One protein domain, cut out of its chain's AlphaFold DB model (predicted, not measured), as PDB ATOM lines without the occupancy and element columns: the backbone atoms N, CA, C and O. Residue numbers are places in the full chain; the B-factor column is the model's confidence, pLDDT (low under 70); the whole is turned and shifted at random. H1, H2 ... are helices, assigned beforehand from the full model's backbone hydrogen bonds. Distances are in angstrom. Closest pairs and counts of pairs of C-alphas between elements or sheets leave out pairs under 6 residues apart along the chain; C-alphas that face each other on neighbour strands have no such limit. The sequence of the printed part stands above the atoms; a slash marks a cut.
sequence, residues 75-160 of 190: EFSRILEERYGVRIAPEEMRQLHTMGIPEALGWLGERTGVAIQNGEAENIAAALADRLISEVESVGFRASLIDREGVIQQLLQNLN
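Overview. This is residues 75 to 160 of the 190 residues of a protein of Deltaproteobacteria bacterium (UniProt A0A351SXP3). H3 and long H4 meet at their starts in a corner holding H1; H5 folds back across H4, and H2 lies farthest out. The printed part has 86 residues with five named helices, H1 to H5: all helix. It is compact, radius of gyration of the C-alphas 13.2 A, spanning 40 by 22 by 21 A.

Along the chain. Find C-alpha 120 at (-16.052, 11.117, -17.861); there H4, residues 120 to 138, begins, 26.3 A long. H5 is residues 148 to 157, ending at C-alpha (-23.720, 0.023, -13.549). H3 is 101 to 112, H1 75 to 84, H2 90 to 96.

Arrangement. H4 touches H5 at a steep tilt of 48 degrees, closest at the C-alphas of Ala 125 and Ile 152, 5.1 A. H3 touches H4 too, the C-alphas of Pro 102 and Ala 121 closest, 5.2 A. Every O i to N i+4 pair is within hydrogen-bond range in H1, H3 and H4; in H2 2 of 3 are, in H5 5 of 6.

Size, cuts and confidence. The printed part has no cut; pLDDT is under 70 at residue 145.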
ATOM      1  N   GLU A  75     -15.842  -1.942 -28.317       90.31
ATOM      2  CA  GLU A  75     -16.150  -0.507 -28.415       90.31
ATOM      3  C   GLU A  75     -15.634   0.271 -27.197       90.31
ATOM      4  O   GLU A  75     -15.062   1.348 -27.352       90.31
ATOM      5  N   PHE A  76     -15.750  -0.295 -25.992       92.88
ATOM      6  CA  PHE A  76     -15.197   0.318 -24.784       92.88
ATOM      7  C   PHE A  76     -13.667   0.380 -24.847       92.88
ATOM      8  O   PHE A  76     -13.094   1.450 -24.651       92.88
ATOM      9  N   SER A  77     -13.007  -0.725 -25.219       93.06
ATOM     10  CA  SER A  77     -11.550  -0.764 -25.420       93.06
ATOM     11  C   SER A  77     -11.081   0.299 -26.411       93.06
ATOM     12  O   SER A  77     -10.126   1.026 -26.140       93.06
ATOM     13  N   ARG A  78     -11.789   0.436 -27.540       93.19
ATOM     14  CA  ARG A  78     -11.471   1.425 -28.573       93.19
ATOM     15  C   ARG A  78     -11.552   2.848 -28.031       93.19
ATOM     16  O   ARG A  78     -10.622   3.615 -28.242       93.19
ATOM     17  N   ILE A  79     -12.615   3.185 -27.299       94.38
ATOM     18  CA  ILE A  79     -12.760   4.517 -26.697       94.38
ATOM     19  C   ILE A  79     -11.610   4.806 -25.727       94.38
ATOM     20  O   ILE A  79     -11.081   5.918 -25.723       94.38
ATOM     21  N   LEU A  80     -11.194   3.824 -24.922       93.81
ATOM     22  CA  LEU A  80     -10.065   3.998 -24.008       93.81
ATOM     23  C   LEU A  80      -8.735   4.191 -24.752       93.81
ATOM     24  O   LEU A  80      -7.935   5.042 -24.359       93.81
ATOM     25  N   GLU A  81      -8.505   3.452 -25.839       94.88
ATOM     26  CA  GLU A  81      -7.316   3.618 -26.679       94.88
ATOM     27  C   GLU A  81      -7.299   4.993 -27.360       94.88
ATOM     28  O   GLU A  81      -6.283   5.681 -27.323       94.88
ATOM     29  N   GLU A  82      -8.422   5.432 -27.927       94.38
ATOM     30  CA  GLU A  82      -8.535   6.721 -28.619       94.38
ATOM     31  C   GLU A  82      -8.382   7.917 -27.673       94.38
ATOM     32  O   GLU A  82      -7.733   8.903 -28.021       94.38
ATOM     33  N   ARG A  83      -8.967   7.843 -26.472       93.88
ATOM     34  CA  ARG A  83      -8.962   8.955 -25.510       93.88
ATOM     35  C   ARG A  83      -7.698   9.018 -24.668       93.88
ATOM     36  O   ARG A  83      -7.216  10.109 -24.377       93.88
ATOM     37  N   TYR A  84      -7.175   7.862 -24.263       93.94
ATOM     38  CA  TYR A  84      -6.095   7.777 -23.278       93.94
ATOM     39  C   TYR A  84      -4.813   7.154 -23.827       93.94
ATOM     40  O   TYR A  84      -3.815   7.097 -23.113       93.94
ATOM     41  N   GLY A  85      -4.812   6.667 -25.072       93.94
ATOM     42  CA  GLY A  85      -3.681   5.927 -25.631       93.94
ATOM     43  C   GLY A  85      -3.454   4.581 -24.939       93.94
ATOM     44  O   GLY A  85      -2.364   4.017 -25.030       93.94
ATOM     45  N   VAL A  86      -4.457   4.075 -24.213       91.25
ATOM     46  CA  VAL A  86      -4.332   2.866 -23.402       91.25
ATOM     47  C   VAL A  86      -4.965   1.677 -24.105       91.25
ATOM     48  O   VAL A  86      -6.170   1.640 -24.331       91.25
ATOM     49  N   ARG A  87      -4.156   0.644 -24.349       93.12
ATOM     50  CA  ARG A  87      -4.648  -0.669 -24.770       93.12
ATOM     51  C   ARG A  87      -4.993  -1.528 -23.560       93.12
ATOM     52  O   ARG A  87      -4.221  -1.603 -22.600       93.12
ATOM     53  N   ILE A  88      -6.146  -2.186 -23.632       90.81
ATOM     54  CA  ILE A  88      -6.612  -3.166 -22.648       90.81
ATOM     55  C   ILE A  88      -6.447  -4.555 -23.258       90.81
ATOM     56  O   ILE A  88      -7.003  -4.833 -24.323       90.81
ATOM     57  N   ALA A  89      -5.671  -5.425 -22.613       91.00
ATOM     58  CA  ALA A  89      -5.538  -6.803 -23.073       91.00
ATOM     59  C   ALA A  89      -6.862  -7.574 -22.877       91.00
ATOM     60  O   ALA A  89      -7.614  -7.267 -21.947       91.00
ATOM     61  N   PRO A  90      -7.159  -8.612 -23.683       89.00
ATOM     62  CA  PRO A  90      -8.371  -9.420 -23.510       89.00
ATOM     63  C   PRO A  90      -8.535  -9.990 -22.092       89.00
ATOM     64  O   PRO A  90      -9.645 -10.069 -21.572       89.00
ATOM     65  N   GLU A  91      -7.433 -10.368 -21.446       89.75
ATOM     66  CA  GLU A  91      -7.376 -10.873 -20.069       89.75
ATOM     67  C   GLU A  91      -7.834  -9.830 -19.051       89.75
ATOM     68  O   GLU A  91      -8.534 -10.163 -18.097       89.75
ATOM     69  N   GLU A  92      -7.443  -8.577 -19.260       91.38
ATOM     70  CA  GLU A  92      -7.823  -7.449 -18.416       91.38
ATOM     71  C   GLU A  92      -9.279  -7.063 -18.668       91.38
ATOM     72  O   GLU A  92     -10.029  -6.836 -17.725       91.38
ATOM     73  N   MET A  93      -9.727  -7.092 -19.927       89.44
ATOM     74  CA  MET A  93     -11.120  -6.810 -20.273       89.44
ATOM     75  C   MET A  93     -12.090  -7.800 -19.614       89.44
ATOM     76  O   MET A  93     -13.161  -7.418 -19.140       89.44
ATOM     77  N   ARG A  94     -11.685  -9.070 -19.483       86.06
ATOM     78  CA  ARG A  94     -12.432 -10.074 -18.709       86.06
ATOM     79  C   ARG A  94     -12.535  -9.745 -17.219       86.06
ATOM     80  O   ARG A  94     -13.375 -10.329 -16.556       86.06
ATOM     81  N   GLN A  95     -11.737  -8.841 -16.665       86.94
ATOM     82  CA  GLN A  95     -11.903  -8.378 -15.280       86.94
ATOM     83  C   GLN A  95     -12.898  -7.215 -15.197       86.94
ATOM     84  O   GLN A  95     -13.614  -7.092 -14.210       86.94
ATOM     85  N   LEU A  96     -12.979  -6.408 -16.257       88.19
ATOM     86  CA  LEU A  96     -13.847  -5.233 -16.333       88.19
ATOM     87  C   LEU A  96     -15.303  -5.574 -16.660       88.19
ATOM     88  O   LEU A  96     -16.189  -4.792 -16.345       88.19
ATOM     89  N   HIS A  97     -15.578  -6.733 -17.269       81.00
ATOM     90  CA  HIS A  97     -16.920  -7.058 -17.772       81.00
ATOM     91  C   HIS A  97     -18.040  -7.063 -16.713       81.00
ATOM     92  O   HIS A  97     -19.202  -6.987 -17.089       81.00
ATOM     93  N   THR A  98     -17.724  -7.185 -15.421       83.69
ATOM     94  CA  THR A  98     -18.712  -7.121 -14.328       83.69
ATOM     95  C   THR A  98     -18.828  -5.740 -13.687       83.69
ATOM     96  O   THR A  98     -19.676  -5.552 -12.817       83.69
ATOM     97  N   MET A  99     -17.968  -4.797 -14.073       92.00
ATOM     98  CA  MET A  99     -17.893  -3.449 -13.519       92.00
ATOM     99  C   MET A  99     -18.775  -2.483 -14.307       92.00
ATOM    100  O   MET A  99     -18.987  -2.667 -15.507       92.00
ATOM    101  N   GLY A 100     -19.247  -1.425 -13.652       93.62
ATOM    102  CA  GLY A 100     -19.734  -0.237 -14.339       93.62
ATOM    103  C   GLY A 100     -18.581   0.573 -14.926       93.62
ATOM    104  O   GLY A 100     -17.407   0.372 -14.596       93.62
ATOM    105  N   ILE A 101     -18.908   1.507 -15.820       95.25
ATOM    106  CA  ILE A 101     -17.909   2.430 -16.377       95.25
ATOM    107  C   ILE A 101     -17.150   3.209 -15.285       95.25
ATOM    108  O   ILE A 101     -15.926   3.289 -15.405       95.25
ATOM    109  N   PRO A 102     -17.783   3.770 -14.230       96.31
ATOM    110  CA  PRO A 102     -17.056   4.502 -13.191       96.31
ATOM    111  C   PRO A 102     -15.955   3.662 -12.534       96.31
ATOM    112  O   PRO A 102     -14.816   4.115 -12.414       96.31
ATOM    113  N   GLU A 103     -16.265   2.420 -12.165       95.31
ATOM    114  CA  GLU A 103     -15.316   1.497 -11.544       95.31
ATOM    115  C   GLU A 103     -14.217   1.078 -12.527       95.31
ATOM    116  O   GLU A 103     -13.040   1.054 -12.162       95.31
ATOM    117  N   ALA A 104     -14.570   0.815 -13.790       94.62
ATOM    118  CA  ALA A 104     -13.603   0.470 -14.829       94.62
ATOM    119  C   ALA A 104     -12.616   1.616 -15.116       94.62
ATOM    120  O   ALA A 104     -11.426   1.372 -15.332       94.62
ATOM    121  N   LEU A 105     -13.078   2.870 -15.083       95.12
ATOM    122  CA  LEU A 105     -12.213   4.044 -15.212       95.12
ATOM    123  C   LEU A 105     -11.345   4.264 -13.967       95.12
ATOM    124  O   LEU A 105     -10.176   4.621 -14.105       95.12
ATOM    125  N   GLY A 106     -11.874   4.010 -12.767       94.75
ATOM    126  CA  GLY A 106     -11.080   4.016 -11.534       94.75
ATOM    127  C   GLY A 106      -9.921   3.021 -11.607       94.75
ATOM    128  O   GLY A 106      -8.761   3.395 -11.429       94.75
ATOM    129  N   TRP A 107     -10.221   1.780 -11.998       94.00
ATOM    130  CA  TRP A 107      -9.218   0.743 -12.238       94.00
ATOM    131  C   TRP A 107      -8.198   1.153 -13.311       94.00
ATOM    132  O   TRP A 107      -6.996   0.942 -13.145       94.00
ATOM    133  N   LEU A 108      -8.647   1.780 -14.405       93.75
ATOM    134  CA  LEU A 108      -7.767   2.280 -15.463       93.75
ATOM    135  C   LEU A 108      -6.783   3.324 -14.922       93.75
ATOM    136  O   LEU A 108      -5.588   3.245 -15.225       93.75
ATOM    137  N   GLY A 109      -7.275   4.273 -14.125       94.25
ATOM    138  CA  GLY A 109      -6.467   5.320 -13.503       94.25
ATOM    139  C   GLY A 109      -5.415   4.752 -12.555       94.25
ATOM    140  O   GLY A 109      -4.243   5.109 -12.660       94.25
ATOM    141  N   GLU A 110      -5.791   3.798 -11.703       93.94
ATOM    142  CA  GLU A 110      -4.854   3.104 -10.808       93.94
ATOM    143  C   GLU A 110      -3.799   2.299 -11.575       93.94
ATOM    144  O   GLU A 110      -2.615   2.337 -11.238       93.94
ATOM    145  N   ARG A 111      -4.207   1.595 -12.636       93.38
ATOM    146  CA  ARG A 111      -3.308   0.742 -13.421       93.38
ATOM    147  C   ARG A 111      -2.296   1.537 -14.245       93.38
ATOM    148  O   ARG A 111      -1.173   1.078 -14.438       93.38
ATOM    149  N   THR A 112      -2.700   2.684 -14.790       92.81
ATOM    150  CA  THR A 112      -1.920   3.410 -15.812       92.81
ATOM    151  C   THR A 112      -1.389   4.763 -15.356       92.81
ATOM    152  O   THR A 112      -0.516   5.324 -16.016       92.81
ATOM    153  N   GLY A 113      -1.905   5.305 -14.250       92.25
ATOM    154  CA  GLY A 113      -1.622   6.667 -13.797       92.25
ATOM    155  C   GLY A 113      -2.319   7.761 -14.618       92.25
ATOM    156  O   GLY A 113      -2.041   8.942 -14.410       92.25
ATOM    157  N   VAL A 114      -3.205   7.400 -15.552       92.56
ATOM    158  CA  VAL A 114      -3.990   8.363 -16.334       92.56
ATOM    159  C   VAL A 114      -4.991   9.080 -15.428       92.56
ATOM    160  O   VAL A 114      -5.735   8.454 -14.674       92.56
ATOM    161  N   ALA A 115      -5.032  10.407 -15.526       91.75
ATOM    162  CA  ALA A 115      -6.007  11.217 -14.809       91.75
ATOM    163  C   ALA A 115      -7.385  11.127 -15.486       91.75
ATOM    164  O   ALA A 115      -7.557  11.589 -16.614       91.75
ATOM    165  N   ILE A 116      -8.366  10.565 -14.777       93.38
ATOM    166  CA  ILE A 116      -9.767  10.521 -15.210       93.38
ATOM    167  C   ILE A 116     -10.484  11.780 -14.717       93.38
ATOM    168  O   ILE A 116     -10.409  12.129 -13.539       93.38
ATOM    169  N   GLN A 117     -11.160  12.480 -15.627       91.00
ATOM    170  CA  GLN A 117     -11.886  13.710 -15.309       91.00
ATOM    171  C   GLN A 117     -13.257  13.414 -14.682       91.00
ATOM    172  O   GLN A 117     -13.853  12.361 -14.905       91.00
ATOM    173  N   ASN A 118     -13.790  14.374 -13.923       91.62
ATOM    174  CA  ASN A 118     -15.164  14.292 -13.424       91.62
ATOM    175  C   ASN A 118     -16.164  14.302 -14.591       91.62
ATOM    176  O   ASN A 118     -16.027  15.110 -15.506       91.62
ATOM    177  N   GLY A 119     -17.185  13.444 -14.526       94.12
ATOM    178  CA  GLY A 119     -18.206  13.308 -15.576       94.12
ATOM    179  C   GLY A 119     -17.789  12.421 -16.755       94.12
ATOM    180  O   GLY A 119     -18.543  12.245 -17.710       94.12
ATOM    181  N   GLU A 120     -16.575  11.873 -16.727       95.12
ATOM    182  CA  GLU A 120     -16.052  11.117 -17.861       95.12
ATOM    183  C   GLU A 120     -16.703   9.742 -18.016       95.12
ATOM    184  O   GLU A 120     -16.821   9.235 -19.132       95.12
ATOM    185  N   ALA A 121     -17.198   9.165 -16.919       96.12
ATOM    186  CA  ALA A 121     -17.966   7.932 -16.976       96.12
ATOM    187  C   ALA A 121     -19.261   8.120 -17.777       96.12
ATOM    188  O   ALA A 121     -19.562   7.327 -18.666       96.12
ATOM    189  N   GLU A 122     -19.984   9.208 -17.520       97.06
ATOM    190  CA  GLU A 122     -21.202   9.587 -18.224       97.06
ATOM    191  C   GLU A 122     -20.920   9.911 -19.694       97.06
ATOM    192  O   GLU A 122     -21.660   9.468 -20.573       97.06
ATOM    193  N   ASN A 123     -19.817  10.608 -19.984       96.88
ATOM    194  CA  ASN A 123     -19.401  10.903 -21.358       96.88
ATOM    195  C   ASN A 123     -19.105   9.628 -22.160       96.88
ATOM    196  O   ASN A 123     -19.506   9.515 -23.321       96.88
ATOM    197  N   ILE A 124     -18.398   8.665 -21.561       95.94
ATOM    198  CA  ILE A 124     -18.075   7.391 -22.213       95.94
ATOM    199  C   ILE A 124     -19.329   6.525 -22.358       95.94
ATOM    200  O   ILE A 124     -19.536   5.943 -23.423       95.94
ATOM    201  N   ALA A 125     -20.201   6.487 -21.347       95.75
ATOM    202  CA  ALA A 125     -21.481   5.785 -21.419       95.75
ATOM    203  C   ALA A 125     -22.360   6.334 -22.552       95.75
ATOM    204  O   ALA A 125     -22.899   5.563 -23.346       95.75
ATOM    205  N   ALA A 126     -22.453   7.661 -22.668       96.25
ATOM    206  CA  ALA A 126     -23.163   8.335 -23.748       96.25
ATOM    207  C   ALA A 126     -22.570   7.993 -25.120       96.25
ATOM    208  O   ALA A 126     -23.307   7.587 -26.015       96.25
ATOM    209  N   ALA A 127     -21.244   8.072 -25.267       95.75
ATOM    210  CA  ALA A 127     -20.567   7.740 -26.519       95.75
ATOM    211  C   ALA A 127     -20.792   6.279 -26.942       95.75
ATOM    212  O   ALA A 127     -20.996   6.002 -28.123       95.75
ATOM    213  N   LEU A 128     -20.789   5.342 -25.990       94.00
ATOM    214  CA  LEU A 128     -21.111   3.940 -26.248       94.00
ATOM    215  C   LEU A 128     -22.578   3.756 -26.649       94.00
ATOM    216  O   LEU A 128     -22.851   3.060 -27.621       94.00
ATOM    217  N   ALA A 129     -23.522   4.392 -25.956       93.00
ATOM    218  CA  ALA A 129     -24.935   4.320 -26.326       93.00
ATOM    219  C   ALA A 129     -25.177   4.865 -27.745       93.00
ATOM    220  O   ALA A 129     -25.830   4.208 -28.556       93.00
ATOM    221  N   ASP A 130     -24.581   6.011 -28.077       93.75
ATOM    222  CA  ASP A 130     -24.650   6.608 -29.415       93.75
ATOM    223  C   ASP A 130     -24.018   5.696 -30.472       93.75
ATOM    224  O   ASP A 130     -24.545   5.534 -31.576       93.75
ATOM    225  N   ARG A 131     -22.909   5.039 -30.119       92.12
ATOM    226  CA  ARG A 131     -22.262   4.057 -30.983       92.12
ATOM    227  C   ARG A 131     -23.169   2.857 -31.236       92.12
ATOM    228  O   ARG A 131     -23.336   2.494 -32.394       92.12
ATOM    229  N   LEU A 132     -23.780   2.280 -30.202       89.44
ATOM    230  CA  LEU A 132     -24.711   1.155 -30.325       89.44
ATOM    231  C   LEU A 132     -25.869   1.491 -31.273       89.44
ATOM    232  O   LEU A 132     -26.161   0.724 -32.188       89.44
ATOM    233  N   ILE A 133     -26.481   2.661 -31.083       90.31
ATOM    234  CA  ILE A 133     -27.564   3.184 -31.925       90.31
ATOM    235  C   ILE A 133     -27.102   3.282 -33.380       90.31
ATOM    236  O   ILE A 133     -27.705   2.670 -34.261       90.31
ATOM    237  N   SER A 134     -25.983   3.967 -33.624       90.62
ATOM    238  CA  SER A 134     -25.416   4.123 -34.967       90.62
ATOM    239  C   SER A 134     -25.090   2.777 -35.622       90.62
ATOM    240  O   SER A 134     -25.290   2.590 -36.822       90.62
ATOM    241  N   GLU A 135     -24.608   1.805 -34.849       88.50
ATOM    242  CA  GLU A 135     -24.302   0.480 -35.365       88.50
ATOM    243  C   GLU A 135     -25.549  -0.298 -35.784       88.50
ATOM    244  O   GLU A 135     -25.506  -0.971 -36.816       88.50
ATOM    245  N   VAL A 136     -26.647  -0.176 -35.041       86.94
ATOM    246  CA  VAL A 136     -27.935  -0.796 -35.378       86.94
ATOM    247  C   VAL A 136     -28.533  -0.172 -36.639       86.94
ATOM    248  O   VAL A 136     -28.974  -0.896 -37.535       86.94
ATOM    249  N   GLU A 137     -28.446   1.151 -36.786       88.44
ATOM    250  CA  GLU A 137     -28.857   1.834 -38.020       88.44
ATOM    251  C   GLU A 137     -27.987   1.429 -39.212       88.44
ATOM    252  O   GLU A 137     -28.501   1.195 -40.307       88.44
ATOM    253  N   SER A 138     -26.675   1.271 -39.003       87.81
ATOM    254  CA  SER A 138     -25.733   0.899 -40.068       87.81
ATOM    255  C   SER A 138     -26.020  -0.475 -40.677       87.81
ATOM    256  O   SER A 138     -25.735  -0.704 -41.850       87.81
ATOM    257  N   VAL A 139     -26.612  -1.386 -39.898       85.50
ATOM    258  CA  VAL A 139     -27.051  -2.702 -40.384       85.50
ATOM    259  C   VAL A 139     -28.491  -2.682 -40.894       85.50
ATOM    260  O   VAL A 139     -28.998  -3.720 -41.290       85.50
ATOM    261  N   GLY A 140     -29.145  -1.520 -40.948       82.50
ATOM    262  CA  GLY A 140     -30.464  -1.330 -41.550       82.50
ATOM    263  C   GLY A 140     -31.651  -1.582 -40.627       82.50
ATOM    264  O   GLY A 140     -32.773  -1.659 -41.126       82.50
ATOM    265  N   PHE A 141     -31.422  -1.719 -39.321       84.69
ATOM    266  CA  PHE A 141     -32.476  -1.832 -38.316       84.69
ATOM    267  C   PHE A 141     -32.781  -0.458 -37.713       84.69
ATOM    268  O   PHE A 141     -31.928   0.426 -37.670       84.69
ATOM    269  N   ARG A 142     -34.013  -0.255 -37.242       80.00
ATOM    270  CA  ARG A 142     -34.417   1.028 -36.652       80.00
ATOM    271  C   ARG A 142     -33.883   1.153 -35.231       80.00
ATOM    272  O   ARG A 142     -34.317   0.420 -34.345       80.00
ATOM    273  N   ALA A 143     -33.021   2.135 -34.986       72.88
ATOM    274  CA  ALA A 143     -32.526   2.396 -33.637       72.88
ATOM    275  C   ALA A 143     -33.523   3.128 -32.729       72.88
ATOM    276  O   ALA A 143     -33.285   3.208 -31.530       72.88
ATOM    277  N   SER A 144     -34.685   3.566 -33.238       74.38
ATOM    278  CA  SER A 144     -35.795   4.052 -32.399       74.38
ATOM    279  C   SER A 144     -36.286   3.017 -31.376       74.38
ATOM    280  O   SER A 144     -37.025   3.365 -30.463       74.38
ATOM    281  N   LEU A 145     -35.903   1.748 -31.541       69.81
ATOM    282  CA  LEU A 145     -36.170   0.660 -30.601       69.81
ATOM    283  C   LEU A 145     -35.201   0.636 -29.405       69.81
ATOM    284  O   LEU A 145     -35.402  -0.140 -28.474       69.81
ATOM    285  N   ILE A 146     -34.146   1.454 -29.420       81.75
ATOM    286  CA  ILE A 146     -33.116   1.485 -28.383       81.75
ATOM    287  C   ILE A 146     -33.383   2.666 -27.454       81.75
ATOM    288  O   ILE A 146     -33.282   3.827 -27.849       81.75
ATOM    289  N   ASP A 147     -33.673   2.365 -26.190       87.88
ATOM    290  CA  ASP A 147     -33.722   3.370 -25.130       87.88
ATOM    291  C   ASP A 147     -32.298   3.830 -24.786       87.88
ATOM    292  O   ASP A 147     -31.589   3.191 -24.006       87.88
ATOM    293  N   ARG A 148     -31.874   4.942 -25.396       91.62
ATOM    294  CA  ARG A 148     -30.547   5.536 -25.196       91.62
ATOM    295  C   ARG A 148     -30.234   5.780 -23.721       91.62
ATOM    296  O   ARG A 148     -29.158   5.411 -23.258       91.62
ATOM    297  N   GLU A 149     -31.157   6.406 -22.994       92.81
ATOM    298  CA  GLU A 149     -30.957   6.728 -21.578       92.81
ATOM    299  C   GLU A 149     -30.901   5.449 -20.745       92.81
ATOM    300  O   GLU A 149     -30.014   5.296 -19.905       92.81
ATOM    301  N   GLY A 150     -31.768   4.479 -21.043       91.19
ATOM    302  CA  GLY A 150     -31.699   3.141 -20.465       91.19
ATOM    303  C   GLY A 150     -30.328   2.491 -20.658       91.19
ATOM    304  O   GLY A 150     -29.741   2.015 -19.685       91.19
ATOM    305  N   VAL A 151     -29.776   2.519 -21.874       91.19
ATOM    306  CA  VAL A 151     -28.439   1.974 -22.177       91.19
ATOM    307  C   VAL A 151     -27.351   2.687 -21.375       91.19
ATOM    308  O   VAL A 151     -26.522   2.012 -20.768       91.19
ATOM    309  N   ILE A 152     -27.373   4.022 -21.299       94.44
ATOM    310  CA  ILE A 152     -26.412   4.800 -20.498       94.44
ATOM    311  C   ILE A 152     -26.457   4.367 -19.033       94.44
ATOM    312  O   ILE A 152     -25.425   4.018 -18.460       94.44
ATOM    313  N   GLN A 153     -27.651   4.329 -18.438       93.75
ATOM    314  CA  GLN A 153     -27.822   3.930 -17.040       93.75
ATOM    315  C   GLN A 153     -27.350   2.495 -16.787       93.75
ATOM    316  O   GLN A 153     -26.806   2.203 -15.723       93.75
ATOM    317  N   GLN A 154     -27.533   1.596 -17.757       91.94
ATOM    318  CA  GLN A 154     -27.024   0.231 -17.663       91.94
ATOM    319  C   GLN A 154     -25.497   0.174 -17.741       91.94
ATOM    320  O   GLN A 154     -24.891  -0.469 -16.892       91.94
ATOM    321  N   LEU A 155     -24.873   0.870 -18.692       92.88
ATOM    322  CA  LEU A 155     -23.416   0.889 -18.854       92.88
ATOM    323  C   LEU A 155     -22.695   1.493 -17.641       92.88
ATOM    324  O   LEU A 155     -21.616   1.037 -17.264       92.88
ATOM    325  N   LEU A 156     -23.304   2.488 -16.990       94.62
ATOM    326  CA  LEU A 156     -22.783   3.060 -15.748       94.62
ATOM    327  C   LEU A 156     -22.771   2.057 -14.588       94.62
ATOM    328  O   LEU A 156     -21.965   2.212 -13.681       94.62
ATOM    329  N   GLN A 157     -23.630   1.036 -14.608       92.19
ATOM    330  CA  GLN A 157     -23.720   0.023 -13.549       92.19
ATOM    331  C   GLN A 157     -22.981  -1.268 -13.903       92.19
ATOM    332  O   GLN A 157     -22.448  -1.940 -13.024       92.19
ATOM    333  N   ASN A 158     -23.004  -1.657 -15.178       89.62
ATOM    334  CA  ASN A 158     -22.397  -2.881 -15.671       89.62
ATOM    335  C   ASN A 158     -22.149  -2.788 -17.186       89.62
ATOM    336  O   ASN A 158     -23.091  -2.730 -17.982       89.62
ATOM    337  N   LEU A 159     -20.875  -2.837 -17.578       83.88
ATOM    338  CA  LEU A 159     -20.419  -2.848 -18.969       83.88
ATOM    339  C   LEU A 159     -21.041  -3.994 -19.782       83.88
ATOM    340  O   LEU A 159     -21.356  -3.815 -20.955       83.88
ATOM    341  N   ASN A 160     -21.276  -5.148 -19.155       78.94
ATOM    342  CA  ASN A 160     -21.948  -6.303 -19.742       78.94
ATOM    343  C   ASN A 160     -23.341  -6.524 -19.126       78.94
ATOM    344  O   ASN A 160     -23.652  -7.606 -18.618       78.94
TER     345      ASN A 160